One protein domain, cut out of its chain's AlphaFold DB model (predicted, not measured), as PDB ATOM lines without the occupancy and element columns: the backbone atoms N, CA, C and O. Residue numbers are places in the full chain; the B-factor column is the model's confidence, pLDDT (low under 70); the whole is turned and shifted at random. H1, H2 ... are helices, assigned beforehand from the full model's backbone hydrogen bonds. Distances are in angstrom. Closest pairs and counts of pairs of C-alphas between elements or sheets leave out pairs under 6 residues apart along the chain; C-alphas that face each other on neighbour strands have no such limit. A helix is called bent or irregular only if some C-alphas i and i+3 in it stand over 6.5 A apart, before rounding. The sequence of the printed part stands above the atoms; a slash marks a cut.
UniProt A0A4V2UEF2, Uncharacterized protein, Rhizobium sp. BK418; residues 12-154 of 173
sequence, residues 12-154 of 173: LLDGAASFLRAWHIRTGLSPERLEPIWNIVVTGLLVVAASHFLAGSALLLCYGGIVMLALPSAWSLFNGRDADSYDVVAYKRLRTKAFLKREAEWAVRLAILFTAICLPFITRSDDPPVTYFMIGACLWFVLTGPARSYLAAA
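This is residues 12 to 154 of the 173 residues of an uncharacterized protein of Rhizobium sp. BK418 (UniProt A0A4V2UEF2). Four helical pieces, H3a, H2, H6 and H5, run side by side as a bundle, with H1 crossing one end and H4 at that end, near H6. The 143 printed residues hold six named helices, H1 to H6: all helix. The whole is elongated, 53 by 32 by 22 A, and only just compact, close to loose, with a C-alpha radius of gyration of 17.2 A.

Find C-alpha 12 at (102.720, -22.252, -69.714); H1 runs to 27, then H2 spans 31 to 53, 34.1 A. H3, 57 to 79, assigned as one helix by its hydrogen bonds, is bent, C-alphas 69 and 72 being 6.9 A apart; its arms are H3a, 57 to 69, and H3b, 72 to 79. H4 spans 88 to 104, H5 106 to 122, and H6 128 to 151, 34.2 A, ending at (98.024, -30.092, -67.310). H5 and H6 are only just irregular: C-alphas 117 and 120 are 7.0 A apart, 143 and 146 6.7 A.

In the bundle of H2, H3a and H6, helices side by side, H2 touches H6, closest C-alphas Glu 35 and Arg 148, 6.3 A. H5 and H6 form a hairpin, closest at Ala 116 and Val 142, C-alphas 4.9 A apart. H1 touches H6 about perpendicular, 85 degrees, closest C-alphas Ala 16 and Leu 151, 5.6 A. O i to N i+4 pairs are within hydrogen-bond range throughout H1, H3a, H3b and H4, and in 17 of 19 in H2, 10 of 13 in H5, 18 of 20 in H6.

The printed part has no cut and no long link. Confidence is under 70 at, for instance, residues 79 to 92.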
ATOM      1  N   LEU A  12     103.690 -21.684 -70.658       73.56
ATOM      2  CA  LEU A  12     102.720 -22.252 -69.714       73.56
ATOM      3  C   LEU A  12     102.631 -23.780 -69.845       73.56
ATOM      4  O   LEU A  12     102.565 -24.486 -68.837       73.56
ATOM      5  N   LEU A  13     102.684 -24.300 -71.073       74.50
ATOM      6  CA  LEU A  13     102.741 -25.736 -71.346       74.50
ATOM      7  C   LEU A  13     104.055 -26.364 -70.862       74.50
ATOM      8  O   LEU A  13     104.020 -27.446 -70.272       74.50
ATOM      9  N   ASP A  14     105.188 -25.688 -71.057       75.00
ATOM     10  CA  ASP A  14     106.503 -26.150 -70.597       75.00
ATOM     11  C   ASP A  14     106.600 -26.138 -69.063       75.00
ATOM     12  O   ASP A  14     107.126 -27.076 -68.452       75.00
ATOM     13  N   GLY A  15     106.019 -25.122 -68.419       73.88
ATOM     14  CA  GLY A  15     105.875 -25.056 -66.965       73.88
ATOM     15  C   GLY A  15     105.003 -26.187 -66.418       73.88
ATOM     16  O   GLY A  15     105.401 -26.873 -65.474       73.88
ATOM     17  N   ALA A  16     103.852 -26.446 -67.045       75.06
ATOM     18  CA  ALA A  16     102.971 -27.551 -66.669       75.06
ATOM     19  C   ALA A  16     103.651 -28.922 -66.846       75.06
ATOM     20  O   ALA A  16     103.563 -29.772 -65.958       75.06
ATOM     21  N   ALA A  17     104.393 -29.125 -67.941       72.75
ATOM     22  CA  ALA A  17     105.165 -30.345 -68.179       72.75
ATOM     23  C   ALA A  17     106.295 -30.525 -67.148       72.75
ATOM     24  O   ALA A  17     106.500 -31.624 -66.628       72.75
ATOM     25  N   SER A  18     106.996 -29.444 -66.797       73.00
ATOM     26  CA  SER A  18     108.042 -29.452 -65.765       73.00
ATOM     27  C   SER A  18     107.473 -29.781 -64.384       73.00
ATOM     28  O   SER A  18     108.051 -30.581 -63.647       73.00
ATOM     29  N   PHE A  19     106.307 -29.224 -64.051       74.12
ATOM     30  CA  PHE A  19     105.606 -29.508 -62.801       74.12
ATOM     31  C   PHE A  19     105.141 -30.970 -62.725       74.12
ATOM     32  O   PHE A  19     105.373 -31.634 -61.714       74.12
ATOM     33  N   LEU A  20     104.582 -31.508 -63.816       73.00
ATOM     34  CA  LEU A  20     104.215 -32.924 -63.928       73.00
ATOM     35  C   LEU A  20     105.424 -33.852 -63.764       73.00
ATOM     36  O   LEU A  20     105.339 -34.845 -63.041       73.00
ATOM     37  N   ARG A  21     106.562 -33.520 -64.387       70.06
ATOM     38  CA  ARG A  21     107.816 -34.275 -64.230       70.06
ATOM     39  C   ARG A  21     108.322 -34.229 -62.790       70.06
ATOM     40  O   ARG A  21     108.631 -35.277 -62.232       70.06
ATOM     41  N   ALA A  22     108.373 -33.051 -62.170       74.25
ATOM     42  CA  ALA A  22     108.821 -32.896 -60.786       74.25
ATOM     43  C   ALA A  22     107.926 -33.669 -59.804       74.25
ATOM     44  O   ALA A  22     108.428 -34.320 -58.885       74.25
ATOM     45  N   TRP A  23     106.610 -33.635 -60.021       72.44
ATOM     46  CA  TRP A  23     105.646 -34.410 -59.247       72.44
ATOM     47  C   TRP A  23     105.867 -35.917 -59.397       72.44
ATOM     48  O   TRP A  23     105.991 -36.615 -58.390       72.44
ATOM     49  N   HIS A  24     105.967 -36.406 -60.635       72.19
ATOM     50  CA  HIS A  24     106.196 -37.819 -60.930       72.19
ATOM     51  C   HIS A  24     107.524 -38.315 -60.336       72.19
ATOM     52  O   HIS A  24     107.569 -39.384 -59.740       72.19
ATOM     53  N   ILE A  25     108.595 -37.514 -60.406       71.94
ATOM     54  CA  ILE A  25     109.893 -37.852 -59.798       71.94
ATOM     55  C   ILE A  25     109.794 -37.943 -58.269       71.94
ATOM     56  O   ILE A  25     110.395 -38.837 -57.676       71.94
ATOM     57  N   ARG A  26     109.063 -37.025 -57.622       72.31
ATOM     58  CA  ARG A  26     108.950 -36.991 -56.153       72.31
ATOM     59  C   ARG A  26     108.014 -38.050 -55.586       72.31
ATOM     60  O   ARG A  26     108.270 -38.537 -54.492       72.31
ATOM     61  N   THR A  27     106.918 -38.349 -56.277       67.44
ATOM     62  CA  THR A  27     105.844 -39.195 -55.731       67.44
ATOM     63  C   THR A  27     105.781 -40.577 -56.360       67.44
ATOM     64  O   THR A  27     105.197 -41.473 -55.760       67.44
ATOM     65  N   GLY A  28     106.343 -40.763 -57.558       62.53
ATOM     66  CA  GLY A  28     106.183 -41.990 -58.343       62.53
ATOM     67  C   GLY A  28     104.747 -42.243 -58.816       62.53
ATOM     68  O   GLY A  28     104.476 -43.287 -59.395       62.53
ATOM     69  N   LEU A  29     103.817 -41.315 -58.569       66.75
ATOM     70  CA  LEU A  29     102.405 -41.469 -58.901       66.75
ATOM     71  C   LEU A  29     102.112 -41.009 -60.328       66.75
ATOM     72  O   LEU A  29     102.763 -40.106 -60.860       66.75
ATOM     73  N   SER A  30     101.064 -41.586 -60.919       67.19
ATOM     74  CA  SER A  30     100.636 -41.245 -62.272       67.19
ATOM     75  C   SER A  30     100.315 -39.746 -62.422       67.19
ATOM     76  O   SER A  30      99.731 -39.128 -61.520       67.19
ATOM     77  N   PRO A  31     100.648 -39.140 -63.579       66.31
ATOM     78  CA  PRO A  31     100.404 -37.720 -63.843       66.31
ATOM     79  C   PRO A  31      98.915 -37.340 -63.769       66.31
ATOM     80  O   PRO A  31      98.583 -36.202 -63.447       66.31
ATOM     81  N   GLU A  32      98.009 -38.296 -63.994       66.38
ATOM     82  CA  GLU A  32      96.557 -38.091 -63.908       66.38
ATOM     83  C   GLU A  32      96.053 -37.863 -62.472       66.38
ATOM     84  O   GLU A  32      94.999 -37.257 -62.289       66.38
ATOM     85  N   ARG A  33      96.798 -38.296 -61.440       70.38
ATOM     86  CA  ARG A  33      96.430 -38.060 -60.029       70.38
ATOM     87  C   ARG A  33      96.771 -36.648 -59.550       70.38
ATOM     88  O   ARG A  33      96.235 -36.213 -58.534       70.38
ATOM     89  N   LEU A  34      97.614 -35.912 -60.273       75.00
ATOM     90  CA  LEU A  34      98.016 -34.560 -59.883       75.00
ATOM     91  C   LEU A  34      96.846 -33.569 -59.927       75.00
ATOM     92  O   LEU A  34      96.688 -32.770 -59.012       75.00
ATOM     93  N   GLU A  35      96.008 -33.644 -60.962       74.44
ATOM     94  CA  GLU A  35      94.838 -32.773 -61.134       74.44
ATOM     95  C   GLU A  35      93.838 -32.869 -59.960       74.44
ATOM     96  O   GLU A  35      93.524 -31.832 -59.364       74.44
ATOM     97  N   PRO A  36      93.349 -34.062 -59.559       76.06
ATOM     98  CA  PRO A  36      92.433 -34.170 -58.427       76.06
ATOM     99  C   PRO A  36      93.102 -33.840 -57.087       76.06
ATOM    100  O   PRO A  36      92.451 -33.235 -56.237       76.06
ATOM    101  N   ILE A  37      94.389 -34.158 -56.896       80.00
ATOM    102  CA  ILE A  37      95.131 -33.771 -55.682       80.00
ATOM    103  C   ILE A  37      95.244 -32.246 -55.586       80.00
ATOM    104  O   ILE A  37      94.983 -31.680 -54.525       80.00
ATOM    105  N   TRP A  38      95.567 -31.567 -56.689       80.38
ATOM    106  CA  TRP A  38      95.637 -30.108 -56.734       80.38
ATOM    107  C   TRP A  38      94.290 -29.469 -56.388       80.38
ATOM    108  O   TRP A  38      94.242 -28.552 -55.570       80.38
ATOM    109  N   ASN A  39      93.183 -29.996 -56.926       82.69
ATOM    110  CA  ASN A  39      91.849 -29.506 -56.574       82.69
ATOM    111  C   ASN A  39      91.549 -29.683 -55.071       82.69
ATOM    112  O   ASN A  39      90.995 -28.773 -54.456       82.69
ATOM    113  N   ILE A  40      91.958 -30.800 -54.455       81.50
ATOM    114  CA  ILE A  40      91.809 -31.026 -53.003       81.50
ATOM    115  C   ILE A  40      92.644 -30.031 -52.189       81.50
ATOM    116  O   ILE A  40      92.156 -29.481 -51.206       81.50
ATOM    117  N   VAL A  41      93.883 -29.752 -52.601       84.50
ATOM    118  CA  VAL A  41      94.736 -28.757 -51.931       84.50
ATOM    119  C   VAL A  41      94.107 -27.363 -52.002       84.50
ATOM    120  O   VAL A  41      93.996 -26.687 -50.980       84.50
ATOM    121  N   VAL A  42      93.640 -26.945 -53.183       83.31
ATOM    122  CA  VAL A  42      92.999 -25.633 -53.378       83.31
ATOM    123  C   VAL A  42      91.701 -25.525 -52.574       83.31
ATOM    124  O   VAL A  42      91.481 -24.524 -51.894       83.31
ATOM    125  N   THR A  43      90.853 -26.555 -52.601       83.50
ATOM    126  CA  THR A  43      89.615 -26.579 -51.803       83.50
ATOM    127  C   THR A  43      89.896 -26.603 -50.302       83.50
ATOM    128  O   THR A  43      89.221 -25.891 -49.563       83.50
ATOM    129  N   GLY A  44      90.928 -27.312 -49.840       83.56
ATOM    130  CA  GLY A  44      91.370 -27.280 -48.444       83.56
ATOM    131  C   GLY A  44      91.809 -25.884 -47.989       83.56
ATOM    132  O   GLY A  44      91.396 -25.423 -46.926       83.56
ATOM    133  N   LEU A  45      92.573 -25.164 -48.818       84.62
ATOM    134  CA  LEU A  45      92.947 -23.772 -48.540       84.62
ATOM    135  C   LEU A  45      91.722 -22.848 -48.478       84.62
ATOM    136  O   LEU A  45      91.645 -21.988 -47.603       84.62
ATOM    137  N   LEU A  46      90.742 -23.051 -49.363       83.88
ATOM    138  CA  LEU A  46      89.485 -22.298 -49.358       83.88
ATOM    139  C   LEU A  46      88.623 -22.595 -48.127       83.88
ATOM    140  O   LEU A  46      87.986 -21.677 -47.622       83.88
ATOM    141  N   VAL A  47      88.625 -23.829 -47.611       84.75
ATOM    142  CA  VAL A  47      87.960 -24.179 -46.341       84.75
ATOM    143  C   VAL A  47      88.569 -23.392 -45.184       84.75
ATOM    144  O   VAL A  47      87.830 -22.796 -44.403       84.75
ATOM    145  N   VAL A  48      89.903 -23.353 -45.096       85.50
ATOM    146  CA  VAL A  48      90.613 -22.589 -44.056       85.50
ATOM    147  C   VAL A  48      90.341 -21.092 -44.203       85.50
ATOM    148  O   VAL A  48      90.059 -20.416 -43.222       85.50
ATOM    149  N   ALA A  49      90.362 -20.556 -45.422       82.12
ATOM    150  CA  ALA A  49      90.011 -19.156 -45.643       82.12
ATOM    151  C   ALA A  49      88.550 -18.872 -45.243       82.12
ATOM    152  O   ALA A  49      88.277 -17.914 -44.522       82.12
ATOM    153  N   ALA A  50      87.606 -19.723 -45.647       81.31
ATOM    154  CA  ALA A  50      86.190 -19.547 -45.338       81.31
ATOM    155  C   ALA A  50      85.918 -19.544 -43.825       81.31
ATOM    156  O   ALA A  50      85.115 -18.730 -43.373       81.31
ATOM    157  N   SER A  51      86.607 -20.382 -43.041       83.25
ATOM    158  CA  SER A  51      86.439 -20.426 -41.581       83.25
ATOM    159  C   SER A  51      86.942 -19.168 -40.865       83.25
ATOM    160  O   SER A  51      86.449 -18.850 -39.784       83.25
ATOM    161  N   HIS A  52      87.886 -18.435 -41.463       83.00
ATOM    162  CA  HIS A  52      88.378 -17.166 -40.928       83.00
ATOM    163  C   HIS A  52      87.506 -15.963 -41.311       83.00
ATOM    164  O   HIS A  52      87.409 -15.021 -40.527       83.00
ATOM    165  N   PHE A  53      86.884 -15.975 -42.497       77.94
ATOM    166  CA  PHE A  53      86.185 -14.802 -43.044       77.94
ATOM    167  C   PHE A  53      84.651 -14.878 -42.989       77.94
ATOM    168  O   PHE A  53      83.997 -13.840 -43.093       77.94
ATOM    169  N   LEU A  54      84.058 -16.067 -42.836       78.88
ATOM    170  CA  LEU A  54      82.604 -16.248 -42.789       78.88
ATOM    171  C   LEU A  54      82.151 -16.916 -41.486       78.88
ATOM    172  O   LEU A  54      82.841 -17.750 -40.911       78.88
ATOM    173  N   ALA A  55      80.928 -16.590 -41.060       80.75
ATOM    174  CA  ALA A  55      80.278 -17.184 -39.896       80.75
ATOM    175  C   ALA A  55      78.803 -17.517 -40.186       80.75
ATOM    176  O   ALA A  55      78.185 -16.960 -41.094       80.75
ATOM    177  N   GLY A  56      78.228 -18.430 -39.400       82.94
ATOM    178  CA  GLY A  56      76.799 -18.757 -39.446       82.94
ATOM    179  C   GLY A  56      76.363 -19.532 -40.697       82.94
ATOM    180  O   GLY A  56      77.077 -20.401 -41.195       82.94
ATOM    181  N   SER A  57      75.163 -19.240 -41.203       79.38
ATOM    182  CA  SER A  57      74.557 -19.950 -42.342       79.38
ATOM    183  C   SER A  57      75.336 -19.782 -43.652       79.38
ATOM    184  O   SER A  57      75.391 -20.712 -44.454       79.38
ATOM    185  N   ALA A  58      76.000 -18.639 -43.846       77.50
ATOM    186  CA  ALA A  58      76.842 -18.390 -45.016       77.50
ATOM    187  C   ALA A  58      78.059 -19.335 -45.065       77.50
ATOM    188  O   ALA A  58      78.429 -19.819 -46.133       77.50
ATOM    189  N   LEU A  59      78.630 -19.675 -43.904       79.00
ATOM    190  CA  LEU A  59      79.723 -20.643 -43.801       79.00
ATOM    191  C   LEU A  59      79.267 -22.060 -44.194       79.00
ATOM    192  O   LEU A  59      79.983 -22.763 -44.904       79.00
ATOM    193  N   LEU A  60      78.060 -22.468 -43.782       82.44
ATOM    194  CA  LEU A  60      77.500 -23.778 -44.137       82.44
ATOM    195  C   LEU A  60      77.266 -23.912 -45.647       82.44
ATOM    196  O   LEU A  60      77.568 -24.959 -46.223       82.44
ATOM    197  N   LEU A  61      76.788 -22.848 -46.298       80.06
ATOM    198  CA  LEU A  61      76.629 -22.815 -47.753       80.06
ATOM    199  C   LEU A  61      77.984 -22.878 -48.476       80.06
ATOM    200  O   LEU A  61      78.120 -23.637 -49.437       80.06
ATOM    201  N   CYS A  62      79.000 -22.161 -47.980       80.38
ATOM    202  CA  CYS A  62      80.378 -22.269 -48.475       80.38
ATOM    203  C   CYS A  62      80.901 -23.704 -48.399       80.38
ATOM    204  O   CYS A  62      81.408 -24.225 -49.392       80.38
ATOM    205  N   TYR A  63      80.762 -24.362 -47.248       82.00
ATOM    206  CA  TYR A  63      81.199 -25.748 -47.098       82.00
ATOM    207  C   TYR A  63      80.442 -26.695 -48.023       82.00
ATOM    208  O   TYR A  63      81.076 -27.538 -48.651       82.00
ATOM    209  N   GLY A  64      79.127 -26.520 -48.181       82.00
ATOM    210  CA  GLY A  64      78.346 -27.287 -49.152       82.00
ATOM    211  C   GLY A  64      78.887 -27.141 -50.579       82.00
ATOM    212  O   GLY A  64      79.123 -28.143 -51.256       82.00
ATOM    213  N   GLY A  65      79.170 -25.907 -51.004       79.94
ATOM    214  CA  GLY A  65      79.776 -25.630 -52.308       79.94
ATOM    215  C   GLY A  65      81.159 -26.265 -52.468       79.94
ATOM    216  O   GLY A  65      81.426 -26.918 -53.476       79.94
ATOM    217  N   ILE A  66      82.025 -26.147 -51.460       82.81
ATOM    218  CA  ILE A  66      83.372 -26.733 -51.501       82.81
ATOM    219  C   ILE A  66      83.313 -28.266 -51.546       82.81
ATOM    220  O   ILE A  66      84.047 -28.882 -52.320       82.81
ATOM    221  N   VAL A  67      82.415 -28.891 -50.781       81.75
ATOM    222  CA  VAL A  67      82.207 -30.346 -50.817       81.75
ATOM    223  C   VAL A  67      81.750 -30.789 -52.204       81.75
ATOM    224  O   VAL A  67      82.309 -31.745 -52.740       81.75
ATOM    225  N   MET A  68      80.807 -30.076 -52.831       82.62
ATOM    226  CA  MET A  68      80.387 -30.374 -54.209       82.62
ATOM    227  C   MET A  68      81.538 -30.246 -55.216       82.62
ATOM    228  O   MET A  68      81.618 -31.052 -56.141       82.62
ATOM    229  N   LEU A  69      82.451 -29.286 -55.033       77.50
ATOM    230  CA  LEU A  69      83.630 -29.112 -55.894       77.50
ATOM    231  C   LEU A  69      84.703 -30.189 -55.675       77.50
ATOM    232  O   LEU A  69      85.396 -30.569 -56.620       77.50
ATOM    233  N   ALA A  70      84.844 -30.689 -54.447       77.12
ATOM    234  CA  ALA A  70      85.802 -31.735 -54.101       77.12
ATOM    235  C   ALA A  70      85.297 -33.145 -54.456       77.12
ATOM    236  O   ALA A  70      86.109 -34.043 -54.687       77.12
ATOM    237  N   LEU A  71      83.975 -33.347 -54.540       78.38
ATOM    238  CA  LEU A  71      83.346 -34.658 -54.734       78.38
ATOM    239  C   LEU A  71      83.837 -35.404 -55.991       78.38
ATOM    240  O   LEU A  71      84.228 -36.564 -55.857       78.38
ATOM    241  N   PRO A  72      83.894 -34.794 -57.196       76.25
ATOM    242  CA  PRO A  72      84.351 -35.495 -58.396       76.25
ATOM    243  C   PRO A  72      85.834 -35.873 -58.320       76.25
ATOM    244  O   PRO A  72      86.223 -36.933 -58.804       76.25
ATOM    245  N   SER A  73      86.661 -35.027 -57.694       74.62
ATOM    246  CA  SER A  73      88.098 -35.273 -57.517       74.62
ATOM    247  C   SER A  73      88.371 -36.364 -56.489       74.62
ATOM    248  O   SER A  73      89.186 -37.249 -56.740       74.62
ATOM    249  N   ALA A  74      87.654 -36.348 -55.364       72.19
ATOM    250  CA  ALA A  74      87.706 -37.419 -54.380       72.19
ATOM    251  C   ALA A  74      87.248 -38.739 -55.013       72.19
ATOM    252  O   ALA A  74      87.954 -39.740 -54.921       72.19
ATOM    253  N   TRP A  75      86.128 -38.727 -55.743       76.19
ATOM    254  CA  TRP A  75      85.634 -39.904 -56.453       76.19
ATOM    255  C   TRP A  75      86.653 -40.447 -57.458       76.19
ATOM    256  O   TRP A  75      86.891 -41.649 -57.489       76.19
ATOM    257  N   SER A  76      87.302 -39.587 -58.250       70.25
ATOM    258  CA  SER A  76      88.314 -40.034 -59.216       70.25
ATOM    259  C   SER A  76      89.532 -40.671 -58.537       70.25
ATOM    260  O   SER A  76      90.108 -41.603 -59.091       70.25
ATOM    261  N   LEU A  77      89.918 -40.196 -57.350       70.44
ATOM    262  CA  LEU A  77      91.010 -40.778 -56.567       70.44
ATOM    263  C   LEU A  77      90.610 -42.108 -55.920       70.44
ATOM    264  O   LEU A  77      91.404 -43.044 -55.946       70.44
ATOM    265  N   PHE A  78      89.385 -42.216 -55.399       71.69
ATOM    266  CA  PHE A  78      88.867 -43.452 -54.800       71.69
ATOM    267  C   PHE A  78      88.608 -44.551 -55.837       71.69
ATOM    268  O   PHE A  78      88.901 -45.716 -55.583       71.69
ATOM    269  N   ASN A  79      88.073 -44.194 -57.008       68.50
ATOM    270  CA  ASN A  79      87.740 -45.148 -58.071       68.50
ATOM    271  C   ASN A  79      88.913 -45.415 -59.031       68.50
ATOM    272  O   ASN A  79      88.836 -46.316 -59.870       68.50
ATOM    273  N   GLY A  80      89.990 -44.632 -58.926       58.38
ATOM    274  CA  GLY A  80      91.226 -44.791 -59.682       58.38
ATOM    275  C   GLY A  80      92.022 -46.000 -59.201       58.38
ATOM    276  O   GLY A  80      93.062 -45.833 -58.559       58.38
ATOM    277  N   ARG A  81      91.513 -47.199 -59.516       47.34
ATOM    278  CA  ARG A  81      92.199 -48.496 -59.400       47.34
ATOM    279  C   ARG A  81      93.640 -48.348 -59.881       47.34
ATOM    280  O   ARG A  81      93.841 -47.903 -61.005       47.34
ATOM    281  N   ASP A  82      94.582 -48.673 -58.999       48.00
ATOM    282  CA  ASP A  82      96.025 -48.812 -59.220       48.00
ATOM    283  C   ASP A  82      96.514 -48.426 -60.621       48.00
ATOM    284  O   ASP A  82      96.673 -49.257 -61.511       48.00
ATOM    285  N   ALA A  83      96.833 -47.141 -60.790       48.69
ATOM    286  CA  ALA A  83      97.716 -46.677 -61.858       48.69
ATOM    287  C   ALA A  83      99.185 -46.987 -61.505       48.69
ATOM    288  O   ALA A  83     100.054 -46.131 -61.660       48.69
ATOM    289  N   ASP A  84      99.430 -48.181 -60.961       49.28
ATOM    290  CA  ASP A  84     100.752 -48.674 -60.567       49.28
ATOM    291  C   ASP A  84     101.572 -49.090 -61.804       49.28
ATOM    292  O   ASP A  84     102.796 -49.061 -61.795       49.28
ATOM    293  N   SER A  85     100.909 -49.354 -62.937       54.06
ATOM    294  CA  SER A  85     101.558 -49.531 -64.240       54.06
ATOM    295  C   SER A  85     101.338 -48.315 -65.142       54.06
ATOM    296  O   SER A  85     100.582 -48.335 -66.118       54.06
ATOM    297  N   TYR A  86     102.026 -47.214 -64.835       62.50
ATOM    298  CA  TYR A  86     102.262 -46.181 -65.841       62.50
ATOM    299  C   TYR A  86     103.205 -46.749 -66.919       62.50
ATOM    300  O   TYR A  86     104.418 -46.608 -66.838       62.50
ATOM    301  N   ASP A  87     102.629 -47.470 -67.882       65.50
ATOM    302  CA  ASP A  87     103.333 -48.214 -68.932       65.50
ATOM    303  C   ASP A  87     103.497 -47.378 -70.220       65.50
ATOM    304  O   ASP A  87     102.789 -46.389 -70.459       65.50
ATOM    305  N   VAL A  88     104.398 -47.793 -71.109       66.94
ATOM    306  CA  VAL A  88     104.719 -47.138 -72.390       66.94
ATOM    307  C   VAL A  88     103.478 -46.947 -73.268       66.94
ATOM    308  O   VAL A  88     103.358 -45.956 -73.997       66.94
ATOM    309  N   VAL A  89     102.516 -47.871 -73.184       66.31
ATOM    310  CA  VAL A  89     101.227 -47.785 -73.887       66.31
ATOM    311  C   VAL A  89     100.364 -46.643 -73.330       66.31
ATOM    312  O   VAL A  89      99.774 -45.883 -74.106       66.31
ATOM    313  N   ALA A  90     100.332 -46.472 -72.005       65.12
ATOM    314  CA  ALA A  90      99.622 -45.376 -71.347       65.12
ATOM    315  C   ALA A  90     100.274 -44.021 -71.670       65.12
ATOM    316  O   ALA A  90      99.572 -43.065 -72.009       65.12
ATOM    317  N   TYR A  91     101.608 -43.965 -71.679       68.00
ATOM    318  CA  TYR A  91     102.369 -42.791 -72.114       68.00
ATOM    319  C   TYR A  91     102.043 -42.381 -73.551       68.00
ATOM    320  O   TYR A  91     101.689 -41.224 -73.796       68.00
ATOM    321  N   LYS A  92     102.091 -43.322 -74.505       67.44
ATOM    322  CA  LYS A  92     101.773 -43.033 -75.912       67.44
ATOM    323  C   LYS A  92     100.356 -42.494 -76.060       67.44
ATOM    324  O   LYS A  92     100.184 -41.470 -76.710       67.44
ATOM    325  N   ARG A  93      99.367 -43.121 -75.411       71.56
ATOM    326  CA  ARG A  93      97.961 -42.685 -75.451       71.56
ATOM    327  C   ARG A  93      97.769 -41.279 -74.879       71.56
ATOM    328  O   ARG A  93      97.038 -40.476 -75.461       71.56
ATOM    329  N   LEU A  94      98.418 -40.976 -73.755       66.19
ATOM    330  CA  LEU A  94      98.355 -39.652 -73.135       66.19
ATOM    331  C   LEU A  94      99.030 -38.593 -73.996       66.19
ATOM    332  O   LEU A  94      98.494 -37.498 -74.137       66.19
ATOM    333  N   ARG A  95     100.141 -38.940 -74.648       69.31
ATOM    334  CA  ARG A  95     100.835 -38.051 -75.578       69.31
ATOM    335  C   ARG A  95      99.985 -37.720 -76.805       69.31
ATOM    336  O   ARG A  95      99.897 -36.547 -77.162       69.31
ATOM    337  N   THR A  96      99.313 -38.696 -77.425       68.31
ATOM    338  CA  THR A  96      98.413 -38.420 -78.565       68.31
ATOM    339  C   THR A  96      97.229 -37.556 -78.148       68.31
ATOM    340  O   THR A  96      96.861 -36.626 -78.863       68.31
ATOM    341  N   LYS A  97      96.650 -37.830 -76.974       68.94
ATOM    342  CA  LYS A  97      95.547 -37.033 -76.428       68.94
ATOM    343  C   LYS A  97      95.987 -35.597 -76.131       68.94
ATOM    344  O   LYS A  97      95.276 -34.671 -76.508       68.94
ATOM    345  N   ALA A  98      97.153 -35.412 -75.511       67.25
ATOM    346  CA  ALA A  98      97.713 -34.096 -75.215       67.25
ATOM    347  C   ALA A  98      97.991 -33.298 -76.495       67.25
ATOM    348  O   ALA A  98      97.653 -32.121 -76.556       67.25
ATOM    349  N   PHE A  99      98.520 -33.939 -77.545       68.69
ATOM    350  CA  PHE A  99      98.782 -33.286 -78.829       68.69
ATOM    351  C   PHE A  99      97.492 -32.815 -79.520       68.69
ATOM    352  O   PHE A  99      97.368 -31.639 -79.858       68.69
ATOM    353  N   LEU A 100      96.489 -33.694 -79.638       67.88
ATOM    354  CA  LEU A 100      95.184 -33.339 -80.213       67.88
ATOM    355  C   LEU A 100      94.503 -32.210 -79.429       67.88
ATOM    356  O   LEU A 100      93.939 -31.288 -80.013       67.88
ATOM    357  N   LYS A 101      94.595 -32.248 -78.096       66.38
ATOM    358  CA  LYS A 101      94.024 -31.225 -77.214       66.38
ATOM    359  C   LYS A 101      94.795 -29.902 -77.285       66.38
ATOM    360  O   LYS A 101      94.205 -28.823 -77.198       66.38
ATOM    361  N   ARG A 102      96.115 -29.956 -77.482       64.38
ATOM    362  CA  ARG A 102      96.971 -28.778 -77.674       64.38
ATOM    363  C   ARG A 102      96.562 -28.010 -78.930       64.38
ATOM    364  O   ARG A 102      96.405 -26.793 -78.830       64.38
ATOM    365  N   GLU A 103      96.334 -28.709 -80.041       67.19
ATOM    366  CA  GLU A 103      95.937 -28.101 -81.318       67.19
ATOM    367  C   GLU A 103      94.467 -27.659 -81.350       67.19
ATOM    368  O   GLU A 103      94.175 -26.556 -81.807       67.19
ATOM    369  N   ALA A 104      93.544 -28.471 -80.824       66.94
ATOM    370  CA  ALA A 104      92.110 -28.184 -80.902       66.94
ATOM    371  C   ALA A 104      91.628 -27.143 -79.875       66.94
ATOM    372  O   ALA A 104      90.708 -26.376 -80.155       66.94
ATOM    373  N   GLU A 105      92.232 -27.094 -78.683       75.94
ATOM    374  CA  GLU A 105      91.692 -26.327 -77.548       75.94
ATOM    375  C   GLU A 105      92.541 -25.111 -77.155       75.94
ATOM    376  O   GLU A 105      92.341 -24.529 -76.088       75.94
ATOM    377  N   TRP A 106      93.475 -24.678 -78.008       74.75
ATOM    378  CA  TRP A 106      94.288 -23.482 -77.750       74.75
ATOM    379  C   TRP A 106      93.436 -22.235 -77.459       74.75
ATOM    380  O   TRP A 106      93.668 -21.526 -76.478       74.75
ATOM    381  N   ALA A 107      92.388 -22.010 -78.257       73.62
ATOM    382  CA  ALA A 107      91.463 -20.897 -78.048       73.62
ATOM    383  C   ALA A 107      90.689 -21.018 -76.722       73.62
ATOM    384  O   ALA A 107      90.435 -20.012 -76.063       73.62
ATOM    385  N   VAL A 108      90.362 -22.243 -76.300       76.44
ATOM    386  CA  VAL A 108      89.653 -22.512 -75.040       76.44
ATOM    387  C   VAL A 108      90.564 -22.247 -73.841       76.44
ATOM    388  O   VAL A 108      90.129 -21.607 -72.887       76.44
ATOM    389  N   ARG A 109      91.840 -22.660 -73.890       79.44
ATOM    390  CA  ARG A 109      92.819 -22.353 -72.828       79.44
ATOM    391  C   ARG A 109      93.001 -20.850 -72.644       79.44
ATOM    392  O   ARG A 109      92.955 -20.368 -71.514       79.44
ATOM    393  N   LEU A 110      93.129 -20.105 -73.743       76.00
ATOM    394  CA  LEU A 110      93.224 -18.647 -73.695       76.00
ATOM    395  C   LEU A 110      91.943 -17.989 -73.189       76.00
ATOM    396  O   LEU A 110      92.031 -17.053 -72.400       76.00
ATOM    397  N   ALA A 111      90.771 -18.481 -73.596       79.00
ATOM    398  CA  ALA A 111      89.500 -17.992 -73.072       79.00
ATOM    399  C   ALA A 111      89.417 -18.208 -71.555       79.00
ATOM    400  O   ALA A 111      89.106 -17.269 -70.834       79.00
ATOM    401  N   ILE A 112      89.788 -19.393 -71.057       81.38
ATOM    402  CA  ILE A 112      89.834 -19.692 -69.617       81.38
ATOM    403  C   ILE A 112      90.804 -18.753 -68.890       81.38
ATOM    404  O   ILE A 112      90.462 -18.234 -67.831       81.38
ATOM    405  N   LEU A 113      91.992 -18.509 -69.450       77.25
ATOM    406  CA  LEU A 113      92.994 -17.623 -68.854       77.25
ATOM    407  C   LEU A 113      92.518 -16.164 -68.829       77.25
ATOM    408  O   LEU A 113      92.657 -15.480 -67.818       77.25
ATOM    409  N   PHE A 114      91.894 -15.702 -69.911       79.69
ATOM    410  CA  PHE A 114      91.305 -14.369 -69.989       79.69
ATOM    411  C   PHE A 114      90.143 -14.218 -69.003       79.69
ATOM    412  O   PHE A 114      90.098 -13.253 -68.243       79.69
ATOM    413  N   THR A 115      89.248 -15.207 -68.937       80.12
ATOM    414  CA  THR A 115      88.175 -15.251 -67.942       80.12
ATOM    415  C   THR A 115      88.745 -15.222 -66.531       80.12
ATOM    416  O   THR A 115      88.261 -14.439 -65.729       80.12
ATOM    417  N   ALA A 116      89.793 -15.993 -66.231       78.88
ATOM    418  CA  ALA A 116      90.444 -16.003 -64.923       78.88
ATOM    419  C   ALA A 116      90.989 -14.616 -64.528       78.88
ATOM    420  O   ALA A 116      90.835 -14.206 -63.379       78.88
ATOM    421  N   ILE A 117      91.559 -13.868 -65.477       78.50
ATOM    422  CA  ILE A 117      92.049 -12.500 -65.243       78.50
ATOM    423  C   ILE A 117      90.889 -11.519 -65.030       78.50
ATOM    424  O   ILE A 117      90.970 -10.658 -64.158       78.50
ATOM    425  N   CYS A 118      89.809 -11.636 -65.804       78.44
ATOM    426  CA  CYS A 118      88.692 -10.691 -65.755       78.44
ATOM    427  C   CYS A 118      87.712 -10.945 -64.599       78.44
ATOM    428  O   CYS A 118      87.132  -9.993 -64.080       78.44
ATOM    429  N   LEU A 119      87.530 -12.201 -64.178       76.31
ATOM    430  CA  LEU A 119      86.549 -12.608 -63.166       76.31
ATOM    431  C   LEU A 119      86.593 -11.789 -61.861       76.31
ATOM    432  O   LEU A 119      85.531 -11.334 -61.438       76.31
ATOM    433  N   PRO A 120      87.762 -11.540 -61.232       70.00
ATOM    434  CA  PRO A 120      87.820 -10.806 -59.968       70.00
ATOM    435  C   PRO A 120      87.422  -9.325 -60.082       70.00
ATOM    436  O   PRO A 120      87.156  -8.695 -59.064       70.00
ATOM    437  N   PHE A 121      87.354  -8.759 -61.291       71.06
ATOM    438  CA  PHE A 121      86.948  -7.363 -61.502       71.06
ATOM    439  C   PHE A 121      85.436  -7.191 -61.686       71.06
ATOM    440  O   PHE A 121      84.930  -6.075 -61.579       71.06
ATOM    441  N   ILE A 122      84.712  -8.278 -61.966       69.62
ATOM    442  CA  ILE A 122      83.279  -8.248 -62.294       69.62
ATOM    443  C   ILE A 122      82.420  -8.544 -61.052       69.62
ATOM    444  O   ILE A 122      81.263  -8.138 -60.982       69.62
ATOM    445  N   THR A 123      82.978  -9.202 -60.037       64.25
ATOM    446  CA  THR A 123      82.240  -9.742 -58.882       64.25
ATOM    447  C   THR A 123      82.042  -8.753 -57.730       64.25
ATOM    448  O   THR A 123      82.142  -9.117 -56.556       64.25
ATOM    449  N   ARG A 124      81.727  -7.489 -58.036       67.19
ATOM    450  CA  ARG A 124      81.438  -6.487 -57.001       67.19
ATOM    451  C   ARG A 124      79.986  -6.612 -56.527       67.19
ATOM    452  O   ARG A 124      79.064  -6.432 -57.315       67.19
ATOM    453  N   SER A 125      79.803  -6.914 -55.246       75.44
ATOM    454  CA  SER A 125      78.508  -6.940 -54.559       75.44
ATOM    455  C   SER A 125      78.587  -6.052 -53.317       75.44
ATOM    456  O   SER A 125      79.656  -5.918 -52.723       75.44
ATOM    457  N   ASP A 126      77.469  -5.436 -52.937       77.81
ATOM    458  CA  ASP A 126      77.387  -4.606 -51.730       77.81
ATOM    459  C   ASP A 126      77.264  -5.456 -50.450       77.81
ATOM    460  O   ASP A 126      77.536  -4.969 -49.353       77.81
ATOM    461  N   ASP A 127      76.937  -6.748 -50.586       81.88
ATOM    462  CA  ASP A 127      76.811  -7.685 -49.471       81.88
ATOM    463  C   ASP A 127      78.166  -8.351 -49.139       81.88
ATOM    464  O   ASP A 127      78.720  -9.098 -49.961       81.88
ATOM    465  N   PRO A 128      78.700  -8.177 -47.909       79.75
ATOM    466  CA  PRO A 128      79.983  -8.758 -47.505       79.75
ATOM    467  C   PRO A 128      80.093 -10.290 -47.650       79.75
ATOM    468  O   PRO A 128      81.092 -10.752 -48.205       79.75
ATOM    469  N   PRO A 129      79.116 -11.120 -47.218       77.75
ATOM    470  CA  PRO A 129      79.257 -12.576 -47.320       77.75
ATOM    471  C   PRO A 129      79.215 -13.068 -48.774       77.75
ATOM    472  O   PRO A 129      79.945 -13.993 -49.130       77.75
ATOM    473  N   VAL A 130      78.410 -12.423 -49.626       79.00
ATOM    474  CA  VAL A 130      78.324 -12.724 -51.065       79.00
ATOM    475  C   VAL A 130      79.640 -12.378 -51.754       79.00
ATOM    476  O   VAL A 130      80.138 -13.155 -52.570       79.00
ATOM    477  N   THR A 131      80.246 -11.256 -51.369       81.81
ATOM    478  CA  THR A 131      81.550 -10.824 -51.875       81.81
ATOM    479  C   THR A 131      82.648 -11.832 -51.536       81.81
ATOM    480  O   THR A 131      83.375 -12.263 -52.431       81.81
ATOM    481  N   TYR A 132      82.742 -12.288 -50.281       79.69
ATOM    482  CA  TYR A 132      83.744 -13.291 -49.896       79.69
ATOM    483  C   TYR A 132      83.527 -14.644 -50.580       79.69
ATOM    484  O   TYR A 132      84.495 -15.262 -51.029       79.69
ATOM    485  N   PHE A 133      82.272 -15.086 -50.720       80.19
ATOM    486  CA  PHE A 133      81.944 -16.293 -51.482       80.19
ATOM    487  C   PHE A 133      82.404 -16.175 -52.940       80.19
ATOM    488  O   PHE A 133      83.051 -17.080 -53.471       80.19
ATOM    489  N   MET A 134      82.123 -15.037 -53.580       82.12
ATOM    490  CA  MET A 134      82.498 -14.805 -54.970       82.12
ATOM    491  C   MET A 134      84.008 -14.723 -55.168       82.12
ATOM    492  O   MET A 134      84.522 -15.329 -56.106       82.12
ATOM    493  N   ILE A 135      84.731 -14.060 -54.265       81.25
ATOM    494  CA  ILE A 135      86.200 -14.038 -54.278       81.25
ATOM    495  C   ILE A 135      86.753 -15.462 -54.156       81.25
ATOM    496  O   ILE A 135      87.639 -15.835 -54.924       81.25
ATOM    497  N   GLY A 136      86.206 -16.279 -53.250       80.81
ATOM    498  CA  GLY A 136      86.594 -17.683 -53.104       80.81
ATOM    499  C   GLY A 136      86.354 -18.501 -54.376       80.81
ATOM    500  O   GLY A 136      87.237 -19.238 -54.812       80.81
ATOM    501  N   ALA A 137      85.199 -18.324 -55.023       81.00
ATOM    502  CA  ALA A 137      84.877 -18.988 -56.287       81.00
ATOM    503  C   ALA A 137      85.792 -18.535 -57.439       81.00
ATOM    504  O   ALA A 137      86.259 -19.365 -58.223       81.00
ATOM    505  N   CYS A 138      86.102 -17.238 -57.524       81.25
ATOM    506  CA  CYS A 138      87.058 -16.716 -58.497       81.25
ATOM    507  C   CYS A 138      88.456 -17.287 -58.262       81.25
ATOM    508  O   CYS A 138      89.092 -17.751 -59.206       81.25
ATOM    509  N   LEU A 139      88.916 -17.307 -57.011       82.44
ATOM    510  CA  LEU A 139      90.217 -17.854 -56.648       82.44
ATOM    511  C   LEU A 139      90.302 -19.348 -56.984       82.44
ATOM    512  O   LEU A 139      91.283 -19.787 -57.583       82.44
ATOM    513  N   TRP A 140      89.249 -20.115 -56.681       85.06
ATOM    514  CA  TRP A 140      89.152 -21.518 -57.081       85.06
ATOM    515  C   TRP A 140      89.279 -21.679 -58.599       85.06
ATOM    516  O   TRP A 140      90.085 -22.487 -59.060       85.06
ATOM    517  N   PHE A 141      88.540 -20.890 -59.386       81.69
ATOM    518  CA  PHE A 141      88.577 -20.968 -60.848       81.69
ATOM    519  C   PHE A 141      89.952 -20.598 -61.418       81.69
ATOM    520  O   PHE A 141      90.460 -21.304 -62.285       81.69
ATOM    521  N   VAL A 142      90.584 -19.536 -60.913       80.94
ATOM    522  CA  VAL A 142      91.918 -19.091 -61.353       80.94
ATOM    523  C   VAL A 142      92.980 -20.152 -61.054       80.94
ATOM    524  O   VAL A 142      93.873 -20.377 -61.868       80.94
ATOM    525  N   LEU A 143      92.877 -20.829 -59.908       78.94
ATOM    526  CA  LEU A 143      93.855 -21.834 -59.487       78.94
ATOM    527  C   LEU A 143      93.623 -23.211 -60.116       78.94
ATOM    528  O   LEU A 143      94.579 -23.971 -60.266       78.94
ATOM    529  N   THR A 144      92.384 -23.558 -60.471       77.44
ATOM    530  CA  THR A 144      92.044 -24.902 -60.972       77.44
ATOM    531  C   THR A 144      91.750 -24.936 -62.467       77.44
ATOM    532  O   THR A 144      92.179 -25.874 -63.131       77.44
ATOM    533  N   GLY A 145      91.082 -23.925 -63.030       75.88
ATOM    534  CA  GLY A 145      90.681 -23.876 -64.439       75.88
ATOM    535  C   GLY A 145      91.876 -23.887 -65.399       75.88
ATOM    536  O   GLY A 145      92.005 -24.826 -66.192       75.88
ATOM    537  N   PRO A 146      92.786 -22.896 -65.319       75.06
ATOM    538  CA  PRO A 146      94.029 -22.892 -66.082       75.06
ATOM    539  C   PRO A 146      94.895 -24.118 -65.779       75.06
ATOM    540  O   PRO A 146      95.304 -24.813 -66.702       75.06
ATOM    541  N   ALA A 147      95.120 -24.448 -64.503       74.25
ATOM    542  CA  ALA A 147      95.957 -25.591 -64.135       74.25
ATOM    543  C   ALA A 147      95.463 -26.889 -64.793       74.25
ATOM    544  O   ALA A 147      96.240 -27.594 -65.429       74.25
ATOM    545  N   ARG A 148      94.158 -27.165 -64.743       77.25
ATOM    546  CA  ARG A 148      93.536 -28.333 -65.374       77.25
ATOM    547  C   ARG A 148      93.676 -28.334 -66.895       77.25
ATOM    548  O   ARG A 148      93.987 -29.367 -67.488       77.25
ATOM    549  N   SER A 149      93.425 -27.197 -67.540       73.88
ATOM    550  CA  SER A 149      93.462 -27.107 -69.002       73.88
ATOM    551  C   SER A 149      94.888 -27.251 -69.547       73.88
ATOM    552  O   SER A 149      95.088 -27.941 -70.551       73.88
ATOM    553  N   TYR A 150      95.877 -26.691 -68.845       70.31
ATOM    554  CA  TYR A 150      97.292 -26.792 -69.191       70.31
ATOM    555  C   TYR A 150      97.893 -28.153 -68.833       70.31
ATOM    556  O   TYR A 150      98.589 -28.722 -69.667       70.31
ATOM    557  N   LEU A 151      97.574 -28.739 -67.672       71.75
ATOM    558  CA  LEU A 151      98.024 -30.092 -67.310       71.75
ATOM    559  C   LEU A 151      97.499 -31.150 -68.288       71.75
ATOM    560  O   LEU A 151      98.234 -32.059 -68.661       71.75
ATOM    561  N   ALA A 152      96.259 -31.009 -68.765       69.56
ATOM    562  CA  ALA A 152      95.682 -31.936 -69.739       69.56
ATOM    563  C   ALA A 152      96.263 -31.801 -71.162       69.56
ATOM    564  O   ALA A 152      96.072 -32.704 -71.979       69.56
ATOM    565  N   ALA A 153      96.914 -30.676 -71.473       68.31
ATOM    566  CA  ALA A 153      97.565 -30.402 -72.759       68.31
ATOM    567  C   ALA A 153      99.104 -30.459 -72.680       68.31
ATOM    568  O   ALA A 153      99.788 -30.313 -73.698       68.31
ATOM    569  N   ALA A 154      99.653 -30.645 -71.478       69.12
ATOM    570  CA  ALA A 154     101.076 -30.797 -71.239       69.12
ATOM    571  C   ALA A 154     101.555 -32.180 -71.685       69.12
ATOM    572  O   ALA A 154     100.812 -33.162 -71.682       69.12
TER     573      ALA A 154